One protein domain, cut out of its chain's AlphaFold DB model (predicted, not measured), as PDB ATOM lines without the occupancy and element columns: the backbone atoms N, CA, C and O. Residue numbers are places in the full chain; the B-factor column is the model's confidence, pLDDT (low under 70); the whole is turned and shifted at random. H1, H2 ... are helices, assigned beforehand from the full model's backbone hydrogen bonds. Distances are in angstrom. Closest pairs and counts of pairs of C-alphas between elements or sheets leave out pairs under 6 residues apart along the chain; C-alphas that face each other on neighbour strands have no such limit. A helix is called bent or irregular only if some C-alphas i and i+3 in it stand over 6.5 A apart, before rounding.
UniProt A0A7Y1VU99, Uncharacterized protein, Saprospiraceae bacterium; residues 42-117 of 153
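What this domain is: This is residues 42 to 117 of the 153 residues of an uncharacterized protein of Saprospiraceae bacterium (UniProt A0A7Y1VU99). The long helix H3 makes one side of a triangle of helices, with H2 and the arm H1b of the bent helix H1 as the other two sides, and runs on past it; residues 102 to 117, of which 102 to 116 belong to H3, stick out free. The other arm of H1, H1a, lies side by side with H3, near Thr 49 and Phe 94. The printed part has 76 residues with three named helices, in the order H1, H2, H3, and no named strand; the class is all helix. The whole is loose, with a radius of gyration of the C-alphas of 16.0 A, and flat, spanning 52 by 30 by 14 A.

Where its parts are: H3, residues 86 to 116, is the longest helix, 44.6 A from C-alpha 86 at (-60.150, 5.317, -28.555) to C-alpha 116 at (-18.022, 17.990, -36.012). H2, residues 72 to 84, measures 18.2 A. H1, residues 42 to 70, was assigned as one helix by its hydrogen bonds but is bent: C-alphas 52 and 55 are 9.1 A apart. Its arm H1a, residues 42 to 52, measures 14.9 A and begins with C-alpha 42 at (-57.406, 10.300, -23.709). Its arm H1b, residues 55 to 70, measures 21.6 A.

How they stand to each other: H3 touches H1a at a shallow tilt of 19 degrees, the same way; their closest C-alphas are those of Thr 49 and Phe 94, 4.9 A apart. H1a and H1b touch only at the corner, closest at the C-alphas of Leu 50 and Ile 57, 6.8 A apart, and are only just about perpendicular at 71 degrees. H1b touches H3 with residues 56 to 57 alone, at a steep tilt of 61 degrees, opposite ways; the closest C-alphas are those of Thr 56 and Ala 97, 6.2 A apart. H1b and H2 form a helical hairpin, touching at a steep tilt of 39 degrees, opposite ways, with the C-alphas of Leu 68 and Gly 75 closest at 4.0 A. H2 and H3 are close but not clearly touching, about perpendicular at 80 degrees; their closest C-alphas, those of Thr 82 and Val 89, are 6.5 A apart. H1a and H2 are apart. The helix packing is mostly crossed, but only just, with 1 of 3 pairs at a shallow tilt. In H1a, H1b, H2 and H3 every O i to N i+4 pair is within hydrogen-bond range.

The domain as a whole: The two C-alphas farthest apart are those of Leu 73 and Asn 117, at 52.5 A. Without residues 102 to 117, which stand free, the body spans 32 by 20 by 15 A. The links H1 to H2 and H2 to H3 are tight, and the printed part has no cut. The mean pLDDT of the printed part is 92.3; residues 113 to 117 are under 70.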
ATOM      1  N   ALA A  42     -57.480  10.354 -22.251       96.75
ATOM      2  CA  ALA A  42     -57.406  10.300 -23.709       96.75
ATOM      3  C   ALA A  42     -57.474  11.670 -24.408       96.75
ATOM      4  O   ALA A  42     -56.603  11.921 -25.244       96.75
ATOM      5  N   PRO A  43     -58.417  12.586 -24.089       95.81
ATOM      6  CA  PRO A  43     -58.424  13.916 -24.700       95.81
ATOM      7  C   PRO A  43     -57.126  14.687 -24.426       95.81
ATOM      8  O   PRO A  43     -56.564  15.290 -25.339       95.81
ATOM      9  N   ILE A  44     -56.604  14.612 -23.199       97.25
ATOM     10  CA  ILE A  44     -55.342  15.255 -22.814       97.25
ATOM     11  C   ILE A  44     -54.175  14.619 -23.579       97.25
ATOM     12  O   ILE A  44     -53.335  15.333 -24.122       97.25
ATOM     13  N   LEU A  45     -54.142  13.286 -23.681       96.62
ATOM     14  CA  LEU A  45     -53.115  12.546 -24.418       96.62
ATOM     15  C   LEU A  45     -53.118  12.891 -25.906       96.62
ATOM     16  O   LEU A  45     -52.047  13.065 -26.486       96.62
ATOM     17  N   LEU A  46     -54.286  13.034 -26.535       96.31
ATOM     18  CA  LEU A  46     -54.361  13.454 -27.934       96.31
ATOM     19  C   LEU A  46     -53.865  14.879 -28.140       96.31
ATOM     20  O   LEU A  46     -53.083  15.107 -29.063       96.31
ATOM     21  N   ILE A  47     -54.264  15.820 -27.284       97.12
ATOM     22  CA  ILE A  47     -53.770  17.201 -27.360       97.12
ATOM     23  C   ILE A  47     -52.248  17.218 -27.170       97.12
ATOM     24  O   ILE A  47     -51.532  17.821 -27.968       97.12
ATOM     25  N   ALA A  48     -51.731  16.490 -26.178       96.50
ATOM     26  CA  ALA A  48     -50.295  16.376 -25.944       96.50
ATOM     27  C   ALA A  48     -49.563  15.757 -27.146       96.50
ATOM     28  O   ALA A  48     -48.512  16.247 -27.552       96.50
ATOM     29  N   THR A  49     -50.136  14.722 -27.766       97.19
ATOM     30  CA  THR A  49     -49.595  14.109 -28.990       97.19
ATOM     31  C   THR A  49     -49.543  15.116 -30.134       97.19
ATOM     32  O   THR A  49     -48.540  15.177 -30.839       97.19
ATOM     33  N   LEU A  50     -50.591  15.929 -30.304       96.44
ATOM     34  CA  LEU A  50     -50.655  16.950 -31.348       96.44
ATOM     35  C   LEU A  50     -49.557  18.008 -31.170       96.44
ATOM     36  O   LEU A  50     -48.932  18.401 -32.151       96.44
ATOM     37  N   ILE A  51     -49.293  18.416 -29.925       96.56
ATOM     38  CA  ILE A  51     -48.230  19.371 -29.582       96.56
ATOM     39  C   ILE A  51     -46.837  18.761 -29.806       96.56
ATOM     40  O   ILE A  51     -45.943  19.441 -30.303       96.56
ATOM     41  N   ILE A  52     -46.631  17.490 -29.444       94.69
ATOM     42  CA  ILE A  52     -45.326  16.818 -29.562       94.69
ATOM     43  C   ILE A  52     -44.990  16.498 -31.020       94.69
ATOM     44  O   ILE A  52     -43.876  16.764 -31.468       94.69
ATOM     45  N   ASP A  53     -45.924  15.880 -31.739       94.19
ATOM     46  CA  ASP A  53     -45.775  15.519 -33.142       94.19
ATOM     47  C   ASP A  53     -47.145  15.314 -33.807       94.19
ATOM     48  O   ASP A  53     -47.675  14.200 -33.891       94.19
ATOM     49  N   TYR A  54     -47.696  16.395 -34.360       95.31
ATOM     50  CA  TYR A  54     -48.961  16.362 -35.096       95.31
ATOM     51  C   TYR A  54     -48.957  15.372 -36.276       95.31
ATOM     52  O   TYR A  54     -50.009  14.836 -36.644       95.31
ATOM     53  N   GLN A  55     -47.783  15.072 -36.855       95.25
ATOM     54  CA  GLN A  55     -47.675  14.111 -37.952       95.25
ATOM     55  C   GLN A  55     -48.010  12.691 -37.502       95.25
ATOM     56  O   GLN A  55     -48.425  11.881 -38.327       95.25
ATOM     57  N   THR A  56     -47.860  12.371 -36.215       95.94
ATOM     58  CA  THR A  56     -48.233  11.055 -35.688       95.94
ATOM     59  C   THR A  56     -49.746  10.839 -35.773       95.94
ATOM     60  O   THR A  56     -50.181   9.783 -36.236       95.94
ATOM     61  N   ILE A  57     -50.549  11.854 -35.435       95.69
ATOM     62  CA  ILE A  57     -52.016  11.797 -35.550       95.69
ATOM     63  C   ILE A  57     -52.435  11.780 -37.022       95.69
ATOM     64  O   ILE A  57     -53.199  10.908 -37.440       95.69
ATOM     65  N   LEU A  58     -51.900  12.698 -37.834       96.56
ATOM     66  CA  LEU A  58     -52.240  12.762 -39.258       96.56
ATOM     67  C   LEU A  58     -51.814  11.501 -40.012       96.56
ATOM     68  O   LEU A  58     -52.546  11.022 -40.872       96.56
ATOM     69  N   GLY A  59     -50.643  10.950 -39.695       96.62
ATOM     70  CA  GLY A  59     -50.143   9.712 -40.281       96.62
ATOM     71  C   GLY A  59     -51.041   8.526 -39.946       96.62
ATOM     72  O   GLY A  59     -51.355   7.734 -40.830       96.62
ATOM     73  N   TYR A  60     -51.521   8.441 -38.702       96.50
ATOM     74  CA  TYR A  60     -52.482   7.417 -38.301       96.50
ATOM     75  C   TYR A  60     -53.835   7.575 -39.010       96.50
ATOM     76  O   TYR A  60     -54.356   6.606 -39.557       96.50
ATOM     77  N   GLY A  61     -54.370   8.797 -39.096       96.00
ATOM     78  CA  GLY A  61     -55.601   9.070 -39.844       96.00
ATOM     79  C   GLY A  61     -55.474   8.741 -41.337       96.00
ATOM     80  O   GLY A  61     -56.344   8.083 -41.906       96.00
ATOM     81  N   LYS A  62     -54.355   9.118 -41.970       97.06
ATOM     82  CA  LYS A  62     -54.042   8.747 -43.361       97.06
ATOM     83  C   LYS A  62     -53.960   7.234 -43.539       97.06
ATOM     84  O   LYS A  62     -54.455   6.728 -44.540       97.06
ATOM     85  N   TRP A  63     -53.367   6.524 -42.581       96.44
ATOM     86  CA  TRP A  63     -53.305   5.066 -42.599       96.44
ATOM     87  C   TRP A  63     -54.708   4.446 -42.546       96.44
ATOM     88  O   TRP A  63     -55.014   3.615 -43.393       96.44
ATOM     89  N   ILE A  64     -55.604   4.916 -41.670       96.06
ATOM     90  CA  ILE A  64     -57.005   4.446 -41.643       96.06
ATOM     91  C   ILE A  64     -57.705   4.703 -42.985       96.06
ATOM     92  O   ILE A  64     -58.329   3.800 -43.543       96.06
ATOM     93  N   LEU A  65     -57.576   5.912 -43.542       96.69
ATOM     94  CA  LEU A  65     -58.161   6.251 -44.845       96.69
ATOM     95  C   LEU A  65     -57.598   5.384 -45.974       96.69
ATOM     96  O   LEU A  65     -58.328   5.021 -46.894       96.69
ATOM     97  N   HIS A  66     -56.312   5.048 -45.915       97.00
ATOM     98  CA  HIS A  66     -55.697   4.126 -46.857       97.00
ATOM     99  C   HIS A  66     -56.298   2.724 -46.719       97.00
ATOM    100  O   HIS A  66     -56.716   2.166 -47.728       97.00
ATOM    101  N   GLN A  67     -56.443   2.204 -45.492       96.56
ATOM    102  CA  GLN A  67     -57.084   0.908 -45.250       96.56
ATOM    103  C   GLN A  67     -58.520   0.871 -45.781       96.56
ATOM    104  O   GLN A  67     -58.906  -0.107 -46.407       96.56
ATOM    105  N   LEU A  68     -59.299   1.942 -45.607       95.38
ATOM    106  CA  LEU A  68     -60.660   2.037 -46.151       95.38
ATOM    107  C   LEU A  68     -60.702   1.959 -47.686       95.38
ATOM    108  O   LEU A  68     -61.646   1.391 -48.239       95.38
ATOM    109  N   LYS A  69     -59.687   2.510 -48.361       96.06
ATOM    110  CA  LYS A  69     -59.571   2.512 -49.826       96.06
ATOM    111  C   LYS A  69     -59.034   1.198 -50.391       96.06
ATOM    112  O   LYS A  69     -59.467   0.797 -51.462       96.06
ATOM    113  N   THR A  70     -58.083   0.552 -49.716       96.31
ATOM    114  CA  THR A  70     -57.442  -0.678 -50.212       96.31
ATOM    115  C   THR A  70     -58.198  -1.937 -49.823       96.31
ATOM    116  O   THR A  70     -58.307  -2.862 -50.621       96.31
ATOM    117  N   ASN A  71     -58.738  -1.980 -48.607       94.62
ATOM    118  CA  ASN A  71     -59.535  -3.090 -48.114       94.62
ATOM    119  C   ASN A  71     -60.638  -2.554 -47.202       94.62
ATOM    120  O   ASN A  71     -60.470  -2.432 -45.988       94.62
ATOM    121  N   THR A  72     -61.789  -2.253 -47.799       94.75
ATOM    122  CA  THR A  72     -62.913  -1.616 -47.108       94.75
ATOM    123  C   THR A  72     -63.364  -2.390 -45.870       94.75
ATOM    124  O   THR A  72     -63.644  -1.763 -44.850       94.75
ATOM    125  N   LEU A  73     -63.360  -3.730 -45.901       96.69
ATOM    126  CA  LEU A  73     -63.720  -4.553 -44.740       96.69
ATOM    127  C   LEU A  73     -62.768  -4.299 -43.562       96.69
ATOM    128  O   LEU A  73     -63.211  -4.016 -42.449       96.69
ATOM    129  N   VAL A  74     -61.459  -4.352 -43.820       95.81
ATOM    130  CA  VAL A  74     -60.436  -4.084 -42.799       95.81
ATOM    131  C   VAL A  74     -60.503  -2.629 -42.340       95.81
ATOM    132  O   VAL A  74     -60.447  -2.368 -41.143       95.81
ATOM    133  N   GLY A  75     -60.658  -1.678 -43.260       95.06
ATOM    134  CA  GLY A  75     -60.756  -0.258 -42.933       95.06
ATOM    135  C   GLY A  75     -61.934   0.061 -42.010       95.06
ATOM    136  O   GLY A  75     -61.762   0.800 -41.038       95.06
ATOM    137  N   VAL A  76     -63.109  -0.526 -42.257       96.69
ATOM    138  CA  VAL A  76     -64.287  -0.372 -41.389       96.69
ATOM    139  C   VAL A  76     -64.047  -1.023 -40.030       96.69
ATOM    140  O   VAL A  76     -64.290  -0.384 -39.006       96.69
ATOM    141  N   ALA A  77     -63.515  -2.249 -39.998       96.94
ATOM    142  CA  ALA A  77     -63.211  -2.941 -38.747       96.94
ATOM    143  C   ALA A  77     -62.228  -2.140 -37.877       96.94
ATOM    144  O   ALA A  77     -62.488  -1.909 -36.698       96.94
ATOM    145  N   VAL A  78     -61.135  -1.649 -38.471       96.31
ATOM    146  CA  VAL A  78     -60.148  -0.806 -37.787       96.31
ATOM    147  C   VAL A  78     -60.784   0.496 -37.313       96.31
ATOM    148  O   VAL A  78     -60.576   0.869 -36.169       96.31
ATOM    149  N   SER A  79     -61.596   1.160 -38.139       96.50
ATOM    150  CA  SER A  79     -62.245   2.419 -37.747       96.50
ATOM    151  C   SER A  79     -63.175   2.234 -36.545       96.50
ATOM    152  O   SER A  79     -63.132   3.028 -35.607       96.50
ATOM    153  N   LEU A  80     -63.970   1.160 -36.527       97.25
ATOM    154  CA  LEU A  80     -64.830   0.819 -35.389       97.25
ATOM    155  C   LEU A  80     -64.009   0.494 -34.137       97.25
ATOM    156  O   LEU A  80     -64.314   0.998 -33.055       97.25
ATOM    157  N   LEU A  81     -62.935  -0.290 -34.280       96.75
ATOM    158  CA  LEU A  81     -62.007  -0.572 -33.184       96.75
ATOM    159  C   LEU A  81     -61.333   0.697 -32.661       96.75
ATOM    160  O   LEU A  81     -61.122   0.805 -31.458       96.75
ATOM    161  N   THR A  82     -61.031   1.673 -33.517       96.12
ATOM    162  CA  THR A  82     -60.475   2.964 -33.102       96.12
ATOM    163  C   THR A  82     -61.477   3.777 -32.298       96.12
ATOM    164  O   THR A  82     -61.082   4.395 -31.318       96.12
ATOM    165  N   VAL A  83     -62.760   3.779 -32.670       95.69
ATOM    166  CA  VAL A  83     -63.797   4.503 -31.917       95.69
ATOM    167  C   VAL A  83     -64.039   3.841 -30.560       95.69
ATOM    168  O   VAL A  83     -64.019   4.516 -29.534       95.69
ATOM    169  N   ILE A  84     -64.206   2.514 -30.531       95.12
ATOM    170  CA  ILE A  84     -64.460   1.768 -29.288       95.12
ATOM    171  C   ILE A  84     -63.211   1.759 -28.397       95.12
ATOM    172  O   ILE A  84     -63.304   1.955 -27.191       95.12
ATOM    173  N   GLY A  85     -62.035   1.560 -28.989       95.50
ATOM    174  CA  GLY A  85     -60.729   1.510 -28.332       95.50
ATOM    175  C   GLY A  85     -60.009   2.856 -28.274       95.50
ATOM    176  O   GLY A  85     -58.799   2.883 -28.042       95.50
ATOM    177  N   PHE A  86     -60.718   3.968 -28.474       95.81
ATOM    178  CA  PHE A  86     -60.150   5.317 -28.555       95.81
ATOM    179  C   PHE A  86     -59.171   5.669 -27.420       95.81
ATOM    180  O   PHE A  86     -58.109   6.226 -27.714       95.81
ATOM    181  N   PRO A  87     -59.443   5.321 -26.146       96.00
ATOM    182  CA  PRO A  87     -58.500   5.570 -25.060       96.00
ATOM    183  C   PRO A  87     -57.151   4.884 -25.263       96.00
ATOM    184  O   PRO A  87     -56.096   5.495 -25.092       96.00
ATOM    185  N   LEU A  88     -57.187   3.622 -25.692       96.81
ATOM    186  CA  LEU A  88     -55.994   2.827 -25.946       96.81
ATOM    187  C   LEU A  88     -55.228   3.351 -27.164       96.81
ATOM    188  O   LEU A  88     -54.005   3.462 -27.118       96.81
ATOM    189  N   VAL A  89     -55.942   3.733 -28.227       96.81
ATOM    190  CA  VAL A  89     -55.335   4.342 -29.418       96.81
ATOM    191  C   VAL A  89     -54.670   5.672 -29.074       96.81
ATOM    192  O   VAL A  89     -53.546   5.919 -29.501       96.81
ATOM    193  N   SER A  90     -55.318   6.509 -28.266       96.75
ATOM    194  CA  SER A  90     -54.779   7.810 -27.852       96.75
ATOM    195  C   SER A  90     -53.489   7.651 -27.049       96.75
ATOM    196  O   SER A  90     -52.493   8.315 -27.332       96.75
ATOM    197  N   PHE A  91     -53.472   6.713 -26.099       97.12
ATOM    198  CA  PHE A  91     -52.270   6.349 -25.352       97.12
ATOM    199  C   PHE A  91     -51.157   5.805 -26.250       97.12
ATOM    200  O   PHE A  91     -50.006   6.225 -26.134       97.12
ATOM    201  N   PHE A  92     -51.500   4.917 -27.184       97.06
ATOM    202  CA  PHE A  92     -50.550   4.370 -28.147       97.06
ATOM    203  C   PHE A  92     -49.928   5.462 -29.029       97.06
ATOM    204  O   PHE A  92     -48.709   5.490 -29.203       97.06
ATOM    205  N   LEU A  93     -50.736   6.384 -29.564       97.06
ATOM    206  CA  LEU A  93     -50.254   7.491 -30.395       97.06
ATOM    207  C   LEU A  93     -49.353   8.440 -29.607       97.06
ATOM    208  O   LEU A  93     -48.300   8.831 -30.111       97.06
ATOM    209  N   PHE A  94     -49.719   8.748 -28.364       97.44
ATOM    210  CA  PHE A  94     -48.890   9.549 -27.471       97.44
ATOM    211  C   PHE A  94     -47.533   8.890 -27.210       97.44
ATOM    212  O   PHE A  94     -46.488   9.516 -27.405       97.44
ATOM    213  N   GLY A  95     -47.531   7.605 -26.847       96.94
ATOM    214  CA  GLY A  95     -46.304   6.834 -26.660       96.94
ATOM    215  C   GLY A  95     -45.441   6.813 -27.923       96.94
ATOM    216  O   GLY A  95     -44.244   7.093 -27.864       96.94
ATOM    217  N   LYS A  96     -46.049   6.573 -29.091       96.06
ATOM    218  CA  LYS A  96     -45.359   6.611 -30.388       96.06
ATOM    219  C   LYS A  96     -44.719   7.976 -30.661       96.06
ATOM    220  O   LYS A  96     -43.578   8.022 -31.118       96.06
ATOM    221  N   ALA A  97     -45.416   9.072 -30.366       96.62
ATOM    222  CA  ALA A  97     -44.894  10.424 -30.554       96.62
ATOM    223  C   ALA A  97     -43.704  10.722 -29.627       96.62
ATOM    224  O   ALA A  97     -42.689  11.252 -30.082       96.62
ATOM    225  N   LEU A  98     -43.782  10.323 -28.351       96.19
ATOM    226  CA  LEU A  98     -42.668  10.454 -27.406       96.19
ATOM    227  C   LEU A  98     -41.427   9.684 -27.869       96.19
ATOM    228  O   LEU A  98     -40.323  10.230 -27.875       96.19
ATOM    229  N   LEU A  99     -41.612   8.432 -28.294       96.00
ATOM    230  CA  LEU A  99     -40.523   7.592 -28.792       96.00
ATOM    231  C   LEU A  99     -39.894   8.188 -30.051       96.00
ATOM    232  O   LEU A  99     -38.673   8.321 -30.119       96.00
ATOM    233  N   LYS A 100     -40.712   8.622 -31.017       93.75
ATOM    234  CA  LYS A 100     -40.232   9.265 -32.246       93.75
ATOM    235  C   LYS A 100     -39.426  10.530 -31.943       93.75
ATOM    236  O   LYS A 100     -38.366  10.723 -32.533       93.75
ATOM    237  N   ARG A 101     -39.877  11.364 -30.997       91.94
ATOM    238  CA  ARG A 101     -39.137  12.561 -30.564       91.94
ATOM    239  C   ARG A 101     -37.771  12.200 -29.977       91.94
ATOM    240  O   ARG A 101     -36.785  12.836 -30.337       91.94
ATOM    241  N   LYS A 102     -37.707  11.175 -29.121       91.06
ATOM    242  CA  LYS A 102     -36.451  10.718 -28.506       91.06
ATOM    243  C   LYS A 102     -35.480  10.136 -29.535       91.06
ATOM    244  O   LYS A 102     -34.288  10.410 -29.467       91.06
ATOM    245  N   ILE A 103     -35.979   9.364 -30.500       92.88
ATOM    246  CA  ILE A 103     -35.152   8.822 -31.588       92.88
ATOM    247  C   ILE A 103     -34.594   9.965 -32.438       92.88
ATOM    248  O   ILE A 103     -33.392  10.009 -32.671       92.88
ATOM    249  N   LYS A 104     -35.434  10.936 -32.816       90.38
ATOM    250  CA  LYS A 104     -35.000  12.095 -33.605       90.38
ATOM    251  C   LYS A 104     -33.894  12.886 -32.905       90.38
ATOM    252  O   LYS A 104     -32.922  13.244 -33.549       90.38
ATOM    253  N   SER A 105     -34.007  13.127 -31.596       85.94
ATOM    254  CA  SER A 105     -32.953  13.838 -30.859       85.94
ATOM    255  C   SER A 105     -31.626  13.081 -30.828       85.94
ATOM    256  O   SER A 105     -30.578  13.712 -30.881       85.94
ATOM    257  N   LEU A 106     -31.664  11.746 -30.756       89.94
ATOM    258  CA  LEU A 106     -30.450  10.929 -30.791       89.94
ATOM    259  C   LEU A 106     -29.818  10.940 -32.181       89.94
ATOM    260  O   LEU A 106     -28.608  11.069 -32.293       89.94
ATOM    261  N   GLU A 107     -30.634  10.858 -33.231       88.50
ATOM    262  CA  GLU A 107     -30.155  10.972 -34.606       88.50
ATOM    263  C   GLU A 107     -29.519  12.343 -34.860       88.50
ATOM    264  O   GLU A 107     -28.446  12.412 -35.445       88.50
ATOM    265  N   THR A 108     -30.135  13.434 -34.395       87.00
ATOM    266  CA  THR A 108     -29.556  14.778 -34.528       87.00
ATOM    267  C   THR A 108     -28.258  14.923 -33.739       87.00
ATOM    268  O   THR A 108     -27.312  15.490 -34.267       87.00
ATOM    269  N   ALA A 109     -28.186  14.397 -32.513       82.00
ATOM    270  CA  ALA A 109     -26.959  14.435 -31.716       82.00
ATOM    271  C   ALA A 109     -25.831  13.618 -32.362       82.00
ATOM    272  O   ALA A 109     -24.700  14.078 -32.410       82.00
ATOM    273  N   TYR A 110     -26.153  12.447 -32.913       81.81
ATOM    274  CA  TYR A 110     -25.194  11.632 -33.654       81.81
ATOM    275  C   TYR A 110     -24.741  12.318 -34.945       81.81
ATOM    276  O   TYR A 110     -23.555  12.346 -35.229       81.81
ATOM    277  N   ARG A 111     -25.657  12.918 -35.714       77.19
ATOM    278  CA  ARG A 111     -25.293  13.683 -36.918       77.19
ATOM    279  C   ARG A 111     -24.429  14.898 -36.587       77.19
ATOM    280  O   ARG A 111     -23.493  15.150 -37.319       77.19
ATOM    281  N   ALA A 112     -24.711  15.603 -35.492       74.12
ATOM    282  CA  ALA A 112     -23.897  16.730 -35.048       74.12
ATOM    283  C   ALA A 112     -22.489  16.293 -34.609       74.12
ATOM    284  O   ALA A 112     -21.525  16.947 -34.968       74.12
ATOM    285  N   ASP A 113     -22.366  15.174 -33.889       68.75
ATOM    286  CA  ASP A 113     -21.071  14.587 -33.507       68.75
ATOM    287  C   ASP A 113     -20.289  14.065 -34.723       68.75
ATOM    288  O   ASP A 113     -19.069  14.160 -34.788       68.75
ATOM    289  N   VAL A 114     -20.994  13.534 -35.721       64.31
ATOM    290  CA  VAL A 114     -20.395  13.084 -36.978       64.31
ATOM    291  C   VAL A 114     -19.946  14.274 -37.834       64.31
ATOM    292  O   VAL A 114     -18.823  14.247 -38.325       64.31
ATOM    293  N   ASP A 115     -20.762  15.324 -37.976       59.69
ATOM    294  CA  ASP A 115     -20.409  16.538 -38.729       59.69
ATOM    295  C   ASP A 115     -19.246  17.312 -38.070       59.69
ATOM    296  O   ASP A 115     -18.401  17.835 -38.787       59.69
ATOM    297  N   ASP A 116     -19.139  17.341 -36.734       58.62
ATOM    298  CA  ASP A 116     -18.022  17.990 -36.012       58.62
ATOM    299  C   ASP A 116     -16.704  17.183 -36.103       58.62
ATOM    300  O   ASP A 116     -15.612  17.721 -35.930       58.62
ATOM    301  N   ASN A 117     -16.792  15.885 -36.427       53.75
ATOM    302  CA  ASN A 117     -15.645  14.990 -36.633       53.75
ATOM    303  C   ASN A 117     -15.260  14.798 -38.114       53.75
ATOM    304  O   ASN A 117     -14.308  14.067 -38.403       53.75
TER     305      ASN A 117